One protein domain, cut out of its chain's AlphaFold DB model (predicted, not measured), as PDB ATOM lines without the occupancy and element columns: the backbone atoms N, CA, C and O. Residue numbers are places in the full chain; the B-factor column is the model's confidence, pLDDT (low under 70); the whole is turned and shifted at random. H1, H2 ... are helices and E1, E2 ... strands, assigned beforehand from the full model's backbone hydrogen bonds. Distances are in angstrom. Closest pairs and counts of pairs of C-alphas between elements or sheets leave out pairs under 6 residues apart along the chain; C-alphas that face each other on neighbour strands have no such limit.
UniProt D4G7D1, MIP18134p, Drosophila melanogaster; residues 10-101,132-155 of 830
ATOM      1  N   SER A  10     156.838 143.642 147.648       75.94
ATOM      2  CA  SER A  10     155.586 143.023 148.095       75.94
ATOM      3  C   SER A  10     155.897 141.768 148.890       75.94
ATOM      4  O   SER A  10     156.708 140.947 148.467       75.94
ATOM      5  N   LEU A  11     155.242 141.636 150.037       78.62
ATOM      6  CA  LEU A  11     155.247 140.441 150.861       78.62
ATOM      7  C   LEU A  11     154.138 139.512 150.375       78.62
ATOM      8  O   LEU A  11     152.984 139.931 150.285       78.62
ATOM      9  N   PHE A  12     154.487 138.262 150.088       85.06
ATOM     10  CA  PHE A  12     153.529 137.189 149.849       85.06
ATOM     11  C   PHE A  12     153.657 136.173 150.974       85.06
ATOM     12  O   PHE A  12     154.745 135.653 151.217       85.06
ATOM     13  N   THR A  13     152.542 135.885 151.635       85.06
ATOM     14  CA  THR A  13     152.491 134.987 152.787       85.06
ATOM     15  C   THR A  13     151.653 133.764 152.445       85.06
ATOM     16  O   THR A  13     150.589 133.874 151.831       85.06
ATOM     17  N   GLN A  14     152.134 132.593 152.855       88.38
ATOM     18  CA  GLN A  14     151.480 131.303 152.677       88.38
ATOM     19  C   GLN A  14     151.442 130.578 154.027       88.38
ATOM     20  O   GLN A  14     152.469 130.490 154.695       88.38
ATOM     21  N   GLY A  15     150.292 130.028 154.423       87.25
ATOM     22  CA  GLY A  15     150.180 129.337 155.711       87.25
ATOM     23  C   GLY A  15     148.837 128.662 155.968       87.25
ATOM     24  O   GLY A  15     148.016 128.486 155.063       87.25
ATOM     25  N   THR A  16     148.622 128.256 157.217       88.25
ATOM     26  CA  THR A  16     147.329 127.765 157.703       88.25
ATOM     27  C   THR A  16     146.341 128.928 157.821       88.25
ATOM     28  O   THR A  16     146.732 130.074 158.050       88.25
ATOM     29  N   ALA A  17     145.050 128.670 157.602       87.94
ATOM     30  CA  ALA A  17     144.078 129.761 157.537       87.94
ATOM     31  C   ALA A  17     143.864 130.456 158.885       87.94
ATOM     32  O   ALA A  17     143.570 131.641 158.889       87.94
ATOM     33  N   ASP A  18     144.026 129.752 160.005       84.75
ATOM     34  CA  ASP A  18     143.924 130.336 161.344       84.75
ATOM     35  C   ASP A  18     144.951 131.459 161.544       84.75
ATOM     36  O   ASP A  18     144.571 132.585 161.844       84.75
ATOM     37  N   ILE A  19     146.228 131.188 161.267       85.38
ATOM     38  CA  ILE A  19     147.311 132.165 161.419       85.38
ATOM     39  C   ILE A  19     147.169 133.291 160.389       85.38
ATOM     40  O   ILE A  19     147.246 134.466 160.733       85.38
ATOM     41  N   ILE A  20     146.941 132.947 159.118       87.75
ATOM     42  CA  ILE A  20     146.899 133.944 158.040       87.75
ATOM     43  C   ILE A  20     145.716 134.893 158.204       87.75
ATOM     44  O   ILE A  20     145.892 136.098 158.055       87.75
ATOM     45  N   LEU A  21     144.525 134.378 158.522       88.12
ATOM     46  CA  LEU A  21     143.366 135.240 158.728       88.12
ATOM     47  C   LEU A  21     143.617 136.183 159.902       88.12
ATOM     48  O   LEU A  21     143.250 137.353 159.808       88.12
ATOM     49  N   ASP A  22     144.226 135.717 160.996       84.50
ATOM     50  CA  ASP A  22     144.555 136.550 162.162       84.50
ATOM     51  C   ASP A  22     145.484 137.719 161.793       84.50
ATOM     52  O   ASP A  22     145.324 138.808 162.339       84.50
ATOM     53  N   CYS A  23     146.360 137.547 160.800       83.94
ATOM     54  CA  CYS A  23     147.223 138.607 160.265       83.94
ATOM     55  C   CYS A  23     146.556 139.517 159.211       83.94
ATOM     56  O   CYS A  23     147.183 140.481 158.761       83.94
ATOM     57  N   CYS A  24     145.328 139.216 158.773       86.75
ATOM     58  CA  CYS A  24     144.633 139.952 157.717       86.75
ATOM     59  C   CYS A  24     143.546 140.890 158.258       86.75
ATOM     60  O   CYS A  24     142.661 140.463 159.005       86.75
ATOM     61  N   ASP A  25     143.553 142.134 157.776       86.69
ATOM     62  CA  ASP A  25     142.490 143.120 158.031       86.69
ATOM     63  C   ASP A  25     141.562 143.320 156.845       86.69
ATOM     64  O   ASP A  25     140.380 143.596 157.033       86.69
ATOM     65  N   ASP A  26     142.098 143.181 155.637       87.62
ATOM     66  CA  ASP A  26     141.383 143.381 154.386       87.62
ATOM     67  C   ASP A  26     141.380 142.075 153.586       87.62
ATOM     68  O   ASP A  26     142.206 141.184 153.796       87.62
ATOM     69  N   PHE A  27     140.456 141.946 152.643       91.00
ATOM     70  CA  PHE A  27     140.445 140.878 151.657       91.00
ATOM     71  C   PHE A  27     140.219 141.430 150.253       91.00
ATOM     72  O   PHE A  27     139.604 142.480 150.055       91.00
ATOM     73  N   TRP A  28     140.724 140.693 149.270       89.31
ATOM     74  CA  TRP A  28     140.550 140.994 147.858       89.31
ATOM     75  C   TRP A  28     139.298 140.297 147.317       89.31
ATOM     76  O   TRP A  28     139.213 139.070 147.333       89.31
ATOM     77  N   ASP A  29     138.323 141.058 146.811       83.81
ATOM     78  CA  ASP A  29     137.072 140.497 146.273       83.81
ATOM     79  C   ASP A  29     137.146 140.115 144.777       83.81
ATOM     80  O   ASP A  29     136.173 139.614 144.210       83.81
ATOM     81  N   GLY A  30     138.300 140.338 144.136       83.62
ATOM     82  CA  GLY A  30     138.506 140.185 142.692       83.62
ATOM     83  C   GLY A  30     138.558 141.510 141.925       83.62
ATOM     84  O   GLY A  30     139.084 141.531 140.812       83.62
ATOM     85  N   ILE A  31     138.037 142.596 142.505       83.69
ATOM     86  CA  ILE A  31     137.894 143.919 141.884       83.69
ATOM     87  C   ILE A  31     138.505 145.013 142.769       83.69
ATOM     88  O   ILE A  31     139.220 145.866 142.248       83.69
ATOM     89  N   ASP A  32     138.226 145.000 144.074       85.06
ATOM     90  CA  ASP A  32     138.665 146.010 145.038       85.06
ATOM     91  C   ASP A  32     138.959 145.409 146.430       85.06
ATOM     92  O   ASP A  32     138.591 144.273 146.754       85.06
ATOM     93  N   LEU A  33     139.642 146.193 147.265       85.94
ATOM     94  CA  LEU A  33     139.960 145.862 148.651       85.94
ATOM     95  C   LEU A  33     138.777 146.165 149.569       85.94
ATOM     96  O   LEU A  33     138.234 147.270 149.569       85.94
ATOM     97  N   ARG A  34     138.392 145.187 150.393       86.19
ATOM     98  CA  ARG A  34     137.330 145.346 151.393       86.19
ATOM     99  C   ARG A  34     137.805 144.920 152.778       86.19
ATOM    100  O   ARG A  34     138.556 143.954 152.870       86.19
ATOM    101  N   PRO A  35     137.302 145.547 153.855       87.75
ATOM    102  CA  PRO A  35     137.627 145.127 155.211       87.75
ATOM    103  C   PRO A  35     137.069 143.731 155.501       87.75
ATOM    104  O   PRO A  35     135.901 143.436 155.229       87.75
ATOM    105  N   LEU A  36     137.904 142.875 156.083       87.00
ATOM    106  CA  LEU A  36     137.576 141.515 156.480       87.00
ATOM    107  C   LEU A  36     136.700 141.539 157.738       87.00
ATOM    108  O   LEU A  36     137.165 141.756 158.858       87.00
ATOM    109  N   SER A  37     135.399 141.307 157.559       89.62
ATOM    110  CA  SER A  37     134.458 141.256 158.677       89.62
ATOM    111  C   SER A  37     134.625 139.975 159.508       89.62
ATOM    112  O   SER A  37     135.084 138.941 159.019       89.62
ATOM    113  N   ALA A  38     134.171 139.995 160.766       86.94
ATOM    114  CA  ALA A  38     134.165 138.801 161.619       86.94
ATOM    115  C   ALA A  38     133.338 137.643 161.018       86.94
ATOM    116  O   ALA A  38     133.662 136.472 161.219       86.94
ATOM    117  N   GLN A  39     132.290 137.957 160.246       90.00
ATOM    118  CA  GLN A  39     131.488 136.948 159.553       90.00
ATOM    119  C   GLN A  39     132.262 136.304 158.398       90.00
ATOM    120  O   GLN A  39     132.184 135.089 158.216       90.00
ATOM    121  N   ASP A  40     133.027 137.091 157.641       89.38
ATOM    122  CA  ASP A  40     133.825 136.593 156.517       89.38
ATOM    123  C   ASP A  40     135.016 135.762 157.001       89.38
ATOM    124  O   ASP A  40     135.265 134.680 156.469       89.38
ATOM    125  N   ARG A  41     135.662 136.188 158.094       89.81
ATOM    126  CA  ARG A  41     136.679 135.406 158.811       89.81
ATOM    127  C   ARG A  41     136.143 134.038 159.231       89.81
ATOM    128  O   ARG A  41     136.768 133.021 158.939       89.81
ATOM    129  N   LYS A  42     134.959 133.999 159.857       90.69
ATOM    130  CA  LYS A  42     134.315 132.738 160.250       90.69
ATOM    131  C   LYS A  42     134.029 131.847 159.039       90.69
ATOM    132  O   LYS A  42     134.361 130.671 159.066       90.69
ATOM    133  N   ARG A  43     133.488 132.399 157.948       91.12
ATOM    134  CA  ARG A  43     133.218 131.633 156.714       91.12
ATOM    135  C   ARG A  43     134.485 131.047 156.093       91.12
ATOM    136  O   ARG A  43     134.461 129.900 155.645       91.12
ATOM    137  N   ALA A  44     135.568 131.821 156.048       91.00
ATOM    138  CA  ALA A  44     136.855 131.360 155.541       91.00
ATOM    139  C   ALA A  44     137.425 130.236 156.421       91.00
ATOM    140  O   ALA A  44     137.864 129.211 155.897       91.00
ATOM    141  N   LEU A  45     137.327 130.370 157.746       90.81
ATOM    142  CA  LEU A  45     137.759 129.336 158.685       90.81
ATOM    143  C   LEU A  45     136.899 128.062 158.588       90.81
ATOM    144  O   LEU A  45     137.445 126.965 158.514       90.81
ATOM    145  N   ASP A  46     135.575 128.192 158.478       91.50
ATOM    146  CA  ASP A  46     134.648 127.066 158.285       91.50
ATOM    147  C   ASP A  46     134.923 126.325 156.960       91.50
ATOM    148  O   ASP A  46     134.743 125.108 156.846       91.50
ATOM    149  N   PHE A  47     135.330 127.048 155.910       91.94
ATOM    150  CA  PHE A  47     135.780 126.442 154.657       91.94
ATOM    151  C   PHE A  47     137.114 125.711 154.833       91.94
ATOM    152  O   PHE A  47     137.243 124.574 154.372       91.94
ATOM    153  N   TYR A  48     138.080 126.332 155.515       91.94
ATOM    154  CA  TYR A  48     139.381 125.730 155.796       91.94
ATOM    155  C   TYR A  48     139.237 124.435 156.591       91.94
ATOM    156  O   TYR A  48     139.748 123.410 156.158       91.94
ATOM    157  N   GLN A  49     138.483 124.444 157.692       89.56
ATOM    158  CA  GLN A  49     138.289 123.274 158.551       89.56
ATOM    159  C   GLN A  49     137.664 122.104 157.783       89.56
ATOM    160  O   GLN A  49     138.187 120.994 157.817       89.56
ATOM    161  N   ARG A  50     136.599 122.348 157.007       87.50
ATOM    162  CA  ARG A  50     135.975 121.301 156.175       87.50
ATOM    163  C   ARG A  50     136.917 120.770 155.095       87.50
ATOM    164  O   ARG A  50     136.925 119.572 154.812       87.50
ATOM    165  N   SER A  51     137.717 121.648 154.496       87.31
ATOM    166  CA  SER A  51     138.625 121.282 153.407       87.31
ATOM    167  C   SER A  51     139.888 120.578 153.910       87.31
ATOM    168  O   SER A  51     140.352 119.642 153.262       87.31
ATOM    169  N   ALA A  52     140.426 120.972 155.065       84.81
ATOM    170  CA  ALA A  52     141.651 120.428 155.655       84.81
ATOM    171  C   ALA A  52     141.514 118.948 156.062       84.81
ATOM    172  O   ALA A  52     142.484 118.188 155.992       84.81
ATOM    173  N   LEU A  53     140.294 118.520 156.418       80.12
ATOM    174  CA  LEU A  53     139.993 117.128 156.772       80.12
ATOM    175  C   LEU A  53     140.178 116.156 155.598       80.12
ATOM    176  O   LEU A  53     140.559 115.008 155.809       80.12
ATOM    177  N   THR A  54     139.922 116.602 154.365       81.31
ATOM    178  CA  THR A  54     139.950 115.750 153.159       81.31
ATOM    179  C   THR A  54     141.077 116.106 152.188       81.31
ATOM    180  O   THR A  54     141.413 115.314 151.307       81.31
ATOM    181  N   SER A  55     141.678 117.288 152.330       85.31
ATOM    182  CA  SER A  55     142.668 117.847 151.406       85.31
ATOM    183  C   SER A  55     143.698 118.715 152.117       85.31
ATOM    184  O   SER A  55     143.506 119.121 153.258       85.31
ATOM    185  N   TYR A  56     144.793 119.029 151.434       86.62
ATOM    186  CA  TYR A  56     145.753 120.021 151.899       86.62
ATOM    187  C   TYR A  56     145.242 121.411 151.537       86.62
ATOM    188  O   TYR A  56     145.217 121.774 150.365       86.62
ATOM    189  N   CYS A  57     144.814 122.189 152.527       90.69
ATOM    190  CA  CYS A  57     144.347 123.556 152.316       90.69
ATOM    191  C   CYS A  57     145.421 124.548 152.762       90.69
ATOM    192  O   CYS A  57     145.976 124.414 153.849       90.69
ATOM    193  N   THR A  58     145.735 125.529 151.921       91.31
ATOM    194  CA  THR A  58     146.694 126.590 152.241       91.31
ATOM    195  C   THR A  58     146.094 127.952 151.932       91.31
ATOM    196  O   THR A  58     145.509 128.137 150.864       91.31
ATOM    197  N   ALA A  59     146.233 128.891 152.863       91.69
ATOM    198  CA  ALA A  59     145.800 130.274 152.727       91.69
ATOM    199  C   ALA A  59     146.935 131.156 152.195       91.69
ATOM    200  O   ALA A  59     148.100 130.951 152.542       91.69
ATOM    201  N   PHE A  60     146.571 132.136 151.370       92.94
ATOM    202  CA  PHE A  60     147.478 133.108 150.772       92.94
ATOM    203  C   PHE A  60     147.043 134.530 151.108       92.94
ATOM    204  O   PHE A  60     145.863 134.882 151.000       92.94
ATOM    205  N   ALA A  61     148.023 135.352 151.455       89.88
ATOM    206  CA  ALA A  61     147.848 136.770 151.712       89.88
ATOM    207  C   ALA A  61     148.989 137.571 151.077       89.88
ATOM    208  O   ALA A  61     150.055 137.026 150.772       89.88
ATOM    209  N   TYR A  62     148.755 138.860 150.850       88.50
ATOM    210  CA  TYR A  62     149.792 139.773 150.388       88.50
ATOM    211  C   TYR A  62     149.784 141.087 151.153       88.50
ATOM    212  O   TYR A  62     148.751 141.531 151.651       88.50
ATOM    213  N   ARG A  63     150.940 141.748 151.187       83.00
ATOM    214  CA  ARG A  63     151.070 143.116 151.685       83.00
ATOM    215  C   ARG A  63     152.068 143.900 150.831       83.00
ATOM    216  O   ARG A  63     153.209 143.462 150.688       83.00
ATOM    217  N   PRO A  64     151.685 145.049 150.253       78.56
ATOM    218  CA  PRO A  64     152.647 145.929 149.602       78.56
ATOM    219  C   PRO A  64     153.574 146.542 150.659       78.56
ATOM    220  O   PRO A  64     153.113 147.047 151.684       78.56
ATOM    221  N   LEU A  65     154.882 146.495 150.415       71.12
ATOM    222  CA  LEU A  65     155.903 146.982 151.335       71.12
ATOM    223  C   LEU A  65     156.493 148.302 150.837       71.12
ATOM    224  O   LEU A  65     156.787 148.462 149.652       71.12
ATOM    225  N   ARG A  66     156.692 149.238 151.770       65.00
ATOM    226  CA  ARG A  66     157.390 150.511 151.522       65.00
ATOM    227  C   ARG A  66     158.892 150.427 151.807       65.00
ATOM    228  O   ARG A  66     159.658 151.149 151.183       65.00
ATOM    229  N   HIS A  67     159.297 149.528 152.704       65.88
ATOM    230  CA  HIS A  67     160.675 149.363 153.170       65.88
ATOM    231  C   HIS A  67     161.209 147.974 152.801       65.88
ATOM    232  O   HIS A  67     160.450 147.003 152.735       65.88
ATOM    233  N   GLY A  68     162.513 147.882 152.537       62.25
ATOM    234  CA  GLY A  68     163.204 146.610 152.332       62.25
ATOM    235  C   GLY A  68     163.661 145.985 153.650       62.25
ATOM    236  O   GLY A  68     163.925 146.696 154.616       62.25
ATOM    237  N   ILE A  69     163.776 144.655 153.670       65.75
ATOM    238  CA  ILE A  69     164.434 143.919 154.757       65.75
ATOM    239  C   ILE A  69     165.930 143.844 154.430       65.75
ATOM    240  O   ILE A  69     166.292 143.368 153.349       65.75
ATOM    241  N   HIS A  70     166.789 144.269 155.354       58.38
ATOM    242  CA  HIS A  70     168.242 144.108 155.263       58.38
ATOM    243  C   HIS A  70     168.780 143.301 156.464       58.38
ATOM    244  O   HIS A  70     168.038 142.884 157.349       58.38
ATOM    245  N   GLY A  71     170.063 142.928 156.432       60.84
ATOM    246  CA  GLY A  71     170.683 142.108 157.480       60.84
ATOM    247  C   GLY A  71     170.435 140.601 157.344       60.84
ATOM    248  O   GLY A  71     170.150 140.084 156.260       60.84
ATOM    249  N   ALA A  72     170.592 139.865 158.443       56.22
ATOM    250  CA  ALA A  72     170.548 138.402 158.439       56.22
ATOM    251  C   ALA A  72     169.142 137.834 158.124       56.22
ATOM    252  O   ALA A  72     169.019 136.697 157.680       56.22
ATOM    253  N   LEU A  73     168.088 138.647 158.273       58.69
ATOM    254  CA  LEU A  73     166.690 138.293 157.982       58.69
ATOM    255  C   LEU A  73     166.305 138.496 156.499       58.69
ATOM    256  O   LEU A  73     165.267 138.010 156.059       58.69
ATOM    257  N   SER A  74     167.152 139.161 155.702       58.44
ATOM    258  CA  SER A  74     166.924 139.417 154.264       58.44
ATOM    259  C   SER A  74     167.141 138.196 153.351       58.44
ATOM    260  O   SER A  74     166.920 138.265 152.139       58.44
ATOM    261  N   GLY A  75     167.553 137.065 153.930       56.53
ATOM    262  CA  GLY A  75     167.771 135.806 153.228       56.53
ATOM    263  C   GLY A  75     169.096 135.727 152.447       56.53
ATOM    264  O   GLY A  75     169.826 136.712 152.292       56.53
ATOM    265  N   PRO A  76     169.422 134.534 151.916       54.06
ATOM    266  CA  PRO A  76     170.762 134.211 151.417       54.06
ATOM    267  C   PRO A  76     171.174 134.974 150.148       54.06
ATOM    268  O   PRO A  76     172.364 135.118 149.879       54.06
ATOM    269  N   GLN A  77     170.221 135.491 149.362       51.28
ATOM    270  CA  GLN A  77     170.512 136.152 148.082       51.28
ATOM    271  C   GLN A  77     171.074 137.576 148.214       51.28
ATOM    272  O   GLN A  77     171.727 138.036 147.278       51.28
ATOM    273  N   ARG A  78     170.836 138.282 149.331       48.06
ATOM    274  CA  ARG A  78     171.290 139.676 149.515       48.06
ATOM    275  C   ARG A  78     172.381 139.851 150.571       48.06
ATOM    276  O   ARG A  78     173.225 140.723 150.386       48.06
ATOM    277  N   SER A  79     172.410 139.038 151.633       45.94
ATOM    278  CA  SER A  79     173.425 139.151 152.700       45.94
ATOM    279  C   SER A  79     174.490 138.046 152.687       45.94
ATOM    280  O   SER A  79     175.467 138.142 153.425       45.94
ATOM    281  N   GLY A  80     174.325 136.999 151.866       47.06
ATOM    282  CA  GLY A  80     175.204 135.822 151.873       47.06
ATOM    283  C   GLY A  80     175.160 135.004 153.173       47.06
ATOM    284  O   GLY A  80     175.999 134.124 153.347       47.06
ATOM    285  N   GLY A  81     174.223 135.307 154.081       54.03
ATOM    286  CA  GLY A  81     174.062 134.651 155.380       54.03
ATOM    287  C   GLY A  81     173.056 133.494 155.389       54.03
ATOM    288  O   GLY A  81     172.277 133.311 154.448       54.03
ATOM    289  N   ASP A  82     173.083 132.723 156.480       50.00
ATOM    290  CA  ASP A  82     172.190 131.588 156.735       50.00
ATOM    291  C   ASP A  82     170.714 132.016 156.828       50.00
ATOM    292  O   ASP A  82     170.386 133.122 157.257       50.00
ATOM    293  N   CYS A  83     169.802 131.123 156.432       55.84
ATOM    294  CA  CYS A  83     168.365 131.332 156.596       55.84
ATOM    295  C   CYS A  83     168.022 131.347 158.093       55.84
ATOM    296  O   CYS A  83     168.167 130.332 158.773       55.84
ATOM    297  N   LEU A  84     167.588 132.501 158.598       61.31
ATOM    298  CA  LEU A  84     167.182 132.658 159.990       61.31
ATOM    299  C   LEU A  84     165.743 132.181 160.205       61.31
ATOM    300  O   LEU A  84     164.847 132.496 159.419       61.31
ATOM    301  N   TYR A  85     165.528 131.454 161.299       64.25
ATOM    302  CA  TYR A  85     164.208 131.060 161.775       64.25
ATOM    303  C   TYR A  85     163.745 132.030 162.863       64.25
ATOM    304  O   TYR A  85     164.511 132.349 163.773       64.25
ATOM    305  N   LEU A  86     162.494 132.483 162.764       68.06
ATOM    306  CA  LEU A  86     161.856 133.304 163.785       68.06
ATOM    307  C   LEU A  86     160.805 132.473 164.519       68.06
ATOM    308  O   LEU A  86     159.807 132.066 163.925       68.06
ATOM    309  N   GLU A  87     161.027 132.250 165.810       69.31
ATOM    310  CA  GLU A  87     160.038 131.647 166.695       69.31
ATOM    311  C   GLU A  87     159.150 132.741 167.295       69.31
ATOM    312  O   GLU A  87     159.643 133.726 167.849       69.31
ATOM    313  N   LEU A  88     157.835 132.577 167.168       62.31
ATOM    314  CA  LEU A  88     156.858 133.494 167.744       62.31
ATOM    315  C   LEU A  88     156.365 132.933 169.083       62.31
ATOM    316  O   LEU A  88     155.968 131.767 169.130       62.31
ATOM    317  N   PRO A  89     156.327 133.735 170.164       57.41
ATOM    318  CA  PRO A  89     155.768 133.299 171.437       57.41
ATOM    319  C   PRO A  89     154.304 132.842 171.294       57.41
ATOM    320  O   PRO A  89     153.572 133.400 170.466       57.41
ATOM    321  N   PRO A  90     153.812 131.918 172.140       54.53
ATOM    322  CA  PRO A  90     152.407 131.485 172.140       54.53
ATOM    323  C   PRO A  90     151.407 132.642 172.322       54.53
ATOM    324  O   PRO A  90     150.275 132.580 171.844       54.53
ATOM    325  N   GLU A  91     151.839 133.724 172.977       52.62
ATOM    326  CA  GLU A  91     151.061 134.944 173.237       52.62
ATOM    327  C   GLU A  91     151.008 135.924 172.047       52.62
ATOM    328  O   GLU A  91     150.319 136.942 172.105       52.62
ATOM    329  N   SER A  92     151.682 135.620 170.930       53.25
ATOM    330  CA  SER A  92     151.695 136.458 169.715       53.25
ATOM    331  C   SER A  92     150.295 136.735 169.144       53.25
ATOM    332  O   SER A  92     150.063 137.814 168.594       53.25
ATOM    333  N   LYS A  93     149.322 135.837 169.371       52.72
ATOM    334  CA  LYS A  93     147.902 136.052 169.027       52.72
ATOM    335  C   LYS A  93     147.273 137.256 169.735       52.72
ATOM    336  O   LYS A  93     146.439 137.940 169.148       52.72
ATOM    337  N   LEU A  94     147.657 137.520 170.987       46.34
ATOM    338  CA  LEU A  94     147.165 138.666 171.763       46.34
ATOM    339  C   LEU A  94     147.875 139.958 171.347       46.34
ATOM    340  O   LEU A  94     147.247 141.014 171.278       46.34
ATOM    341  N   ARG A  95     149.166 139.866 171.003       48.06
ATOM    342  CA  ARG A  95     149.968 141.007 170.542       48.06
ATOM    343  C   ARG A  95     149.450 141.556 169.207       48.06
ATOM    344  O   ARG A  95     149.350 142.766 169.070       48.06
ATOM    345  N   MET A  96     148.986 140.702 168.288       51.31
ATOM    346  CA  MET A  96     148.381 141.113 167.004       51.31
ATOM    347  C   MET A  96     147.099 141.951 167.127       51.31
ATOM    348  O   MET A  96     146.838 142.778 166.261       51.31
ATOM    349  N   GLN A  97     146.308 141.784 168.194       47.41
ATOM    350  CA  GLN A  97     145.129 142.632 168.435       47.41
ATOM    351  C   GLN A  97     145.499 144.012 169.000       47.41
ATOM    352  O   GLN A  97     144.703 144.946 168.903       47.41
ATOM    353  N   HIS A  98     146.690 144.123 169.597       39.97
ATOM    354  CA  HIS A  98     147.188 145.300 170.304       39.97
ATOM    355  C   HIS A  98     148.287 146.069 169.555       39.97
ATOM    356  O   HIS A  98     148.659 147.147 170.021       39.97
ATOM    357  N   VAL A  99     148.777 145.568 168.409       50.56
ATOM    358  CA  VAL A  99     149.512 146.387 167.429       50.56
ATOM    359  C   VAL A  99     148.502 147.381 166.868       50.56
ATOM    360  O   VAL A  99     147.686 147.100 165.993       50.56
ATOM    361  N   ASP A 100     148.463 148.509 167.554       40.84
ATOM    362  CA  ASP A 100     147.387 149.471 167.527       40.84
ATOM    363  C   ASP A 100     147.248 150.065 166.116       40.84
ATOM    364  O   ASP A 100     148.231 150.453 165.477       40.84
ATOM    365  N   LYS A 101     146.002 150.206 165.644       42.22
ATOM    366  CA  LYS A 101     145.623 150.871 164.373       42.22
ATOM    367  C   LYS A 101     146.113 152.326 164.265       42.22
ATOM    368  O   LYS A 101     145.843 152.999 163.273       42.22
ATOM    369  N   GLU A 132     165.165 151.250 157.324       60.09
ATOM    370  CA  GLU A 132     165.306 149.865 156.879       60.09
ATOM    371  C   GLU A 132     165.048 148.915 158.061       60.09
ATOM    372  O   GLU A 132     165.606 149.089 159.146       60.09
ATOM    373  N   CYS A 133     164.207 147.895 157.861       61.38
ATOM    374  CA  CYS A 133     163.852 146.952 158.920       61.38
ATOM    375  C   CYS A 133     164.960 145.902 159.100       61.38
ATOM    376  O   CYS A 133     165.181 145.074 158.210       61.38
ATOM    377  N   ASN A 134     165.641 145.944 160.250       62.09
ATOM    378  CA  ASN A 134     166.696 144.999 160.642       62.09
ATOM    379  C   ASN A 134     166.360 144.203 161.923       62.09
ATOM    380  O   ASN A 134     167.078 143.256 162.251       62.09
ATOM    381  N   ASP A 135     165.270 144.553 162.614       66.12
ATOM    382  CA  ASP A 135     164.881 143.977 163.904       66.12
ATOM    383  C   ASP A 135     163.767 142.927 163.770       66.12
ATOM    384  O   ASP A 135     162.948 142.947 162.845       66.12
ATOM    385  N   VAL A 136     163.712 142.007 164.738       68.31
ATOM    386  CA  VAL A 136     162.710 140.929 164.802       68.31
ATOM    387  C   VAL A 136     161.285 141.476 164.926       68.31
ATOM    388  O   VAL A 136     160.387 140.996 164.236       68.31
ATOM    389  N   GLU A 137     161.086 142.496 165.765       69.25
ATOM    390  CA  GLU A 137     159.768 143.105 165.972       69.25
ATOM    391  C   GLU A 137     159.269 143.786 164.696       69.25
ATOM    392  O   GLU A 137     158.136 143.561 164.283       69.25
ATOM    393  N   GLY A 138     160.140 144.516 163.992       68.69
ATOM    394  CA  GLY A 138     159.786 145.122 162.709       68.69
ATOM    395  C   GLY A 138     159.453 144.084 161.630       68.69
ATOM    396  O   GLY A 138     158.580 144.319 160.792       68.69
ATOM    397  N   CYS A 139     160.084 142.902 161.648       71.56
ATOM    398  CA  CYS A 139     159.696 141.799 160.763       71.56
ATOM    399  C   CYS A 139     158.318 141.222 161.122       71.56
ATOM    400  O   CYS A 139     157.550 140.880 160.220       71.56
ATOM    401  N   PHE A 140     157.991 141.135 162.412       73.88
ATOM    402  CA  PHE A 140     156.688 140.675 162.889       73.88
ATOM    403  C   PHE A 140     155.569 141.683 162.573       73.88
ATOM    404  O   PHE A 140     154.535 141.313 162.013       73.88
ATOM    405  N   GLU A 141     155.795 142.976 162.804       71.81
ATOM    406  CA  GLU A 141     154.865 144.051 162.428       71.81
ATOM    407  C   GLU A 141     154.603 144.083 160.920       71.81
ATOM    408  O   GLU A 141     153.484 144.349 160.470       71.81
ATOM    409  N   MET A 142     155.616 143.762 160.111       71.69
ATOM    410  CA  MET A 142     155.477 143.677 158.661       71.69
ATOM    411  C   MET A 142     154.596 142.500 158.210       71.69
ATOM    412  O   MET A 142     153.967 142.573 157.152       71.69
ATOM    413  N   GLN A 143     154.493 141.443 159.019       76.00
ATOM    414  CA  GLN A 143     153.567 140.331 158.793       76.00
ATOM    415  C   GLN A 143     152.133 140.637 159.249       76.00
ATOM    416  O   GLN A 143     151.232 139.883 158.898       76.00
ATOM    417  N   CYS A 144     151.880 141.724 159.975       78.06
ATOM    418  CA  CYS A 144     150.520 142.144 160.331       78.06
ATOM    419  C   CYS A 144     149.832 142.874 159.157       78.06
ATOM    420  O   CYS A 144     150.447 143.082 158.109       78.06
ATOM    421  N   HIS A 145     148.565 143.272 159.308       80.75
ATOM    422  CA  HIS A 145     147.831 144.126 158.355       80.75
ATOM    423  C   HIS A 145     147.921 143.677 156.881       80.75
ATOM    424  O   HIS A 145     148.163 144.482 155.975       80.75
ATOM    425  N   GLN A 146     147.794 142.374 156.632       86.75
ATOM    426  CA  GLN A 146     147.844 141.822 155.280       86.75
ATOM    427  C   GLN A 146     146.468 141.850 154.605       86.75
ATOM    428  O   GLN A 146     145.423 141.898 155.257       86.75
ATOM    429  N   VAL A 147     146.475 141.742 153.279       88.56
ATOM    430  CA  VAL A 147     145.280 141.506 152.475       88.56
ATOM    431  C   VAL A 147     145.146 140.013 152.203       88.56
ATOM    432  O   VAL A 147     146.007 139.399 151.568       88.56
ATOM    433  N   PHE A 148     144.035 139.429 152.632       92.38
ATOM    434  CA  PHE A 148     143.673 138.055 152.320       92.38
ATOM    435  C   PHE A 148     143.306 137.913 150.834       92.38
ATOM    436  O   PHE A 148     142.418 138.604 150.336       92.38
ATOM    437  N   ILE A 149     143.970 136.998 150.124       91.06
ATOM    438  CA  ILE A 149     143.682 136.722 148.706       91.06
ATOM    439  C   ILE A 149     142.672 135.587 148.587       91.06
ATOM    440  O   ILE A 149     141.691 135.682 147.853       91.06
ATOM    441  N   GLY A 150     142.947 134.474 149.264       90.81
ATOM    442  CA  GLY A 150     142.174 133.255 149.101       90.81
ATOM    443  C   GLY A 150     142.902 132.017 149.603       90.81
ATOM    444  O   GLY A 150     143.995 132.083 150.163       90.81
ATOM    445  N   MET A 151     142.275 130.865 149.390       92.19
ATOM    446  CA  MET A 151     142.798 129.559 149.782       92.19
ATOM    447  C   MET A 151     142.858 128.624 148.580       92.19
ATOM    448  O   MET A 151     141.989 128.661 147.711       92.19
ATOM    449  N   VAL A 152     143.854 127.742 148.566       92.25
ATOM    450  CA  VAL A 152     143.983 126.673 147.576       92.25
ATOM    451  C   VAL A 152     143.914 125.334 148.290       92.25
ATOM    452  O   VAL A 152     144.627 125.093 149.263       92.25
ATOM    453  N   THR A 153     143.047 124.457 147.794       90.12
ATOM    454  CA  THR A 153     142.943 123.067 148.237       90.12
ATOM    455  C   THR A 153     143.640 122.161 147.233       90.12
ATOM    456  O   THR A 153     143.277 122.137 146.057       90.12
ATOM    457  N   MET A 154     144.611 121.389 147.698       87.06
ATOM    458  CA  MET A 154     145.354 120.413 146.916       87.06
ATOM    459  C   MET A 154     145.002 119.010 147.407       87.06
ATOM    460  O   MET A 154     144.962 118.743 148.608       87.06
ATOM    461  N   GLN A 155     144.741 118.100 146.477       83.56
ATOM    462  CA  GLN A 155     144.445 116.705 146.786       83.56
ATOM    463  C   GLN A 155     145.323 115.788 145.955       83.56
ATOM    464  O   GLN A 155     145.591 116.063 144.785       83.56
TER     465      GLN A 155
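Overview. This is residues 10 to 101 and 132 to 155 of the 830 residues of the protein "MIP18134p" of Drosophila melanogaster (UniProt D4G7D1). A strongly twisted sheet of five strands makes a wall, with H1 and H2 side by side over one face; the small helices H3 and H4 lie well away from it, and H5 lies off the sheet near H1 and H6. The printed part has 116 residues with six named helices and five named strands, in the order E1 H1 E2 E3 H2 E4 H3 H4 H5 H6 E5. The mixed sheet has the order E1, E4, E5, E2, E3, and the class is mixed, helices and strands. The whole is compact and rounded, with a radius of gyration of the C-alphas of 15.4 A and spans of 41 by 35 by 33 A.

Along the chain. In the sheet, E1 is residues 10 to 15, beginning at C-alpha 10 (155.586, 143.023, 148.095); E4 is residues 56 to 65, 28.8 A long; E5 is residues 146 to 154, 23.1 A long, ending at C-alpha 154 (145.354, 120.413, 146.916); E2 is residues 24 to 28 and E3 residues 33 to 35. E5 bends by 51 degrees at residue 149. H2, residues 38 to 52, measures 20.7 A. H1 is residues 17 to 22, H6 136 to 143, H5 92 to 98, H3 71 to 74 and H4 76 to 79.

Arrangement. E1 and E4 are antiparallel, with N 13 and O 61 2.9 A apart. E4 and E5 are antiparallel, with N 58 and O 152 2.9 A apart. E5 and E2 are parallel, with N 148 and O 26 2.8 A apart. E2 and E3 form a hairpin, with N 27 and O 34 2.8 A apart. H1 and H2 are on one face, giving two layers, helices over a sheet. E1, H1, E2 and E3, H2, E4 are split strand-helix-strand units, with other strands between their two strands, and both crossovers are right-handed. H1 and H2 touch, closest at the C-alphas of Ala 17 and Tyr 48, 6.4 A, at a shallow tilt of 21 degrees, opposite ways. H6 only grazes the sheet with residues 142 to 143. H5 and H6 are near each other, with 5 pairs of C-alphas within 10 A. H3 and H4 are not on the sheet. Every O i to N i+4 pair is within hydrogen-bond range in H1, H2 and H6; H5 has 1 of 3, beside 3 of 4 O i to N i+3 pairs, and H3 and H4 are too short for an i+4 pair.

Size, cuts and confidence. The two farthest C-alphas, of Gln 39 and Gly 80, are 44.4 A apart. Residues 102 to 131 are not printed, and C-alphas 101 and 132 are 21.1 A apart across the cut. The link from H4 to H5 is long, with 12 residues. The mean pLDDT of the printed part is 75.1, and residues 66 to 101 and 132 to 138 are under 70.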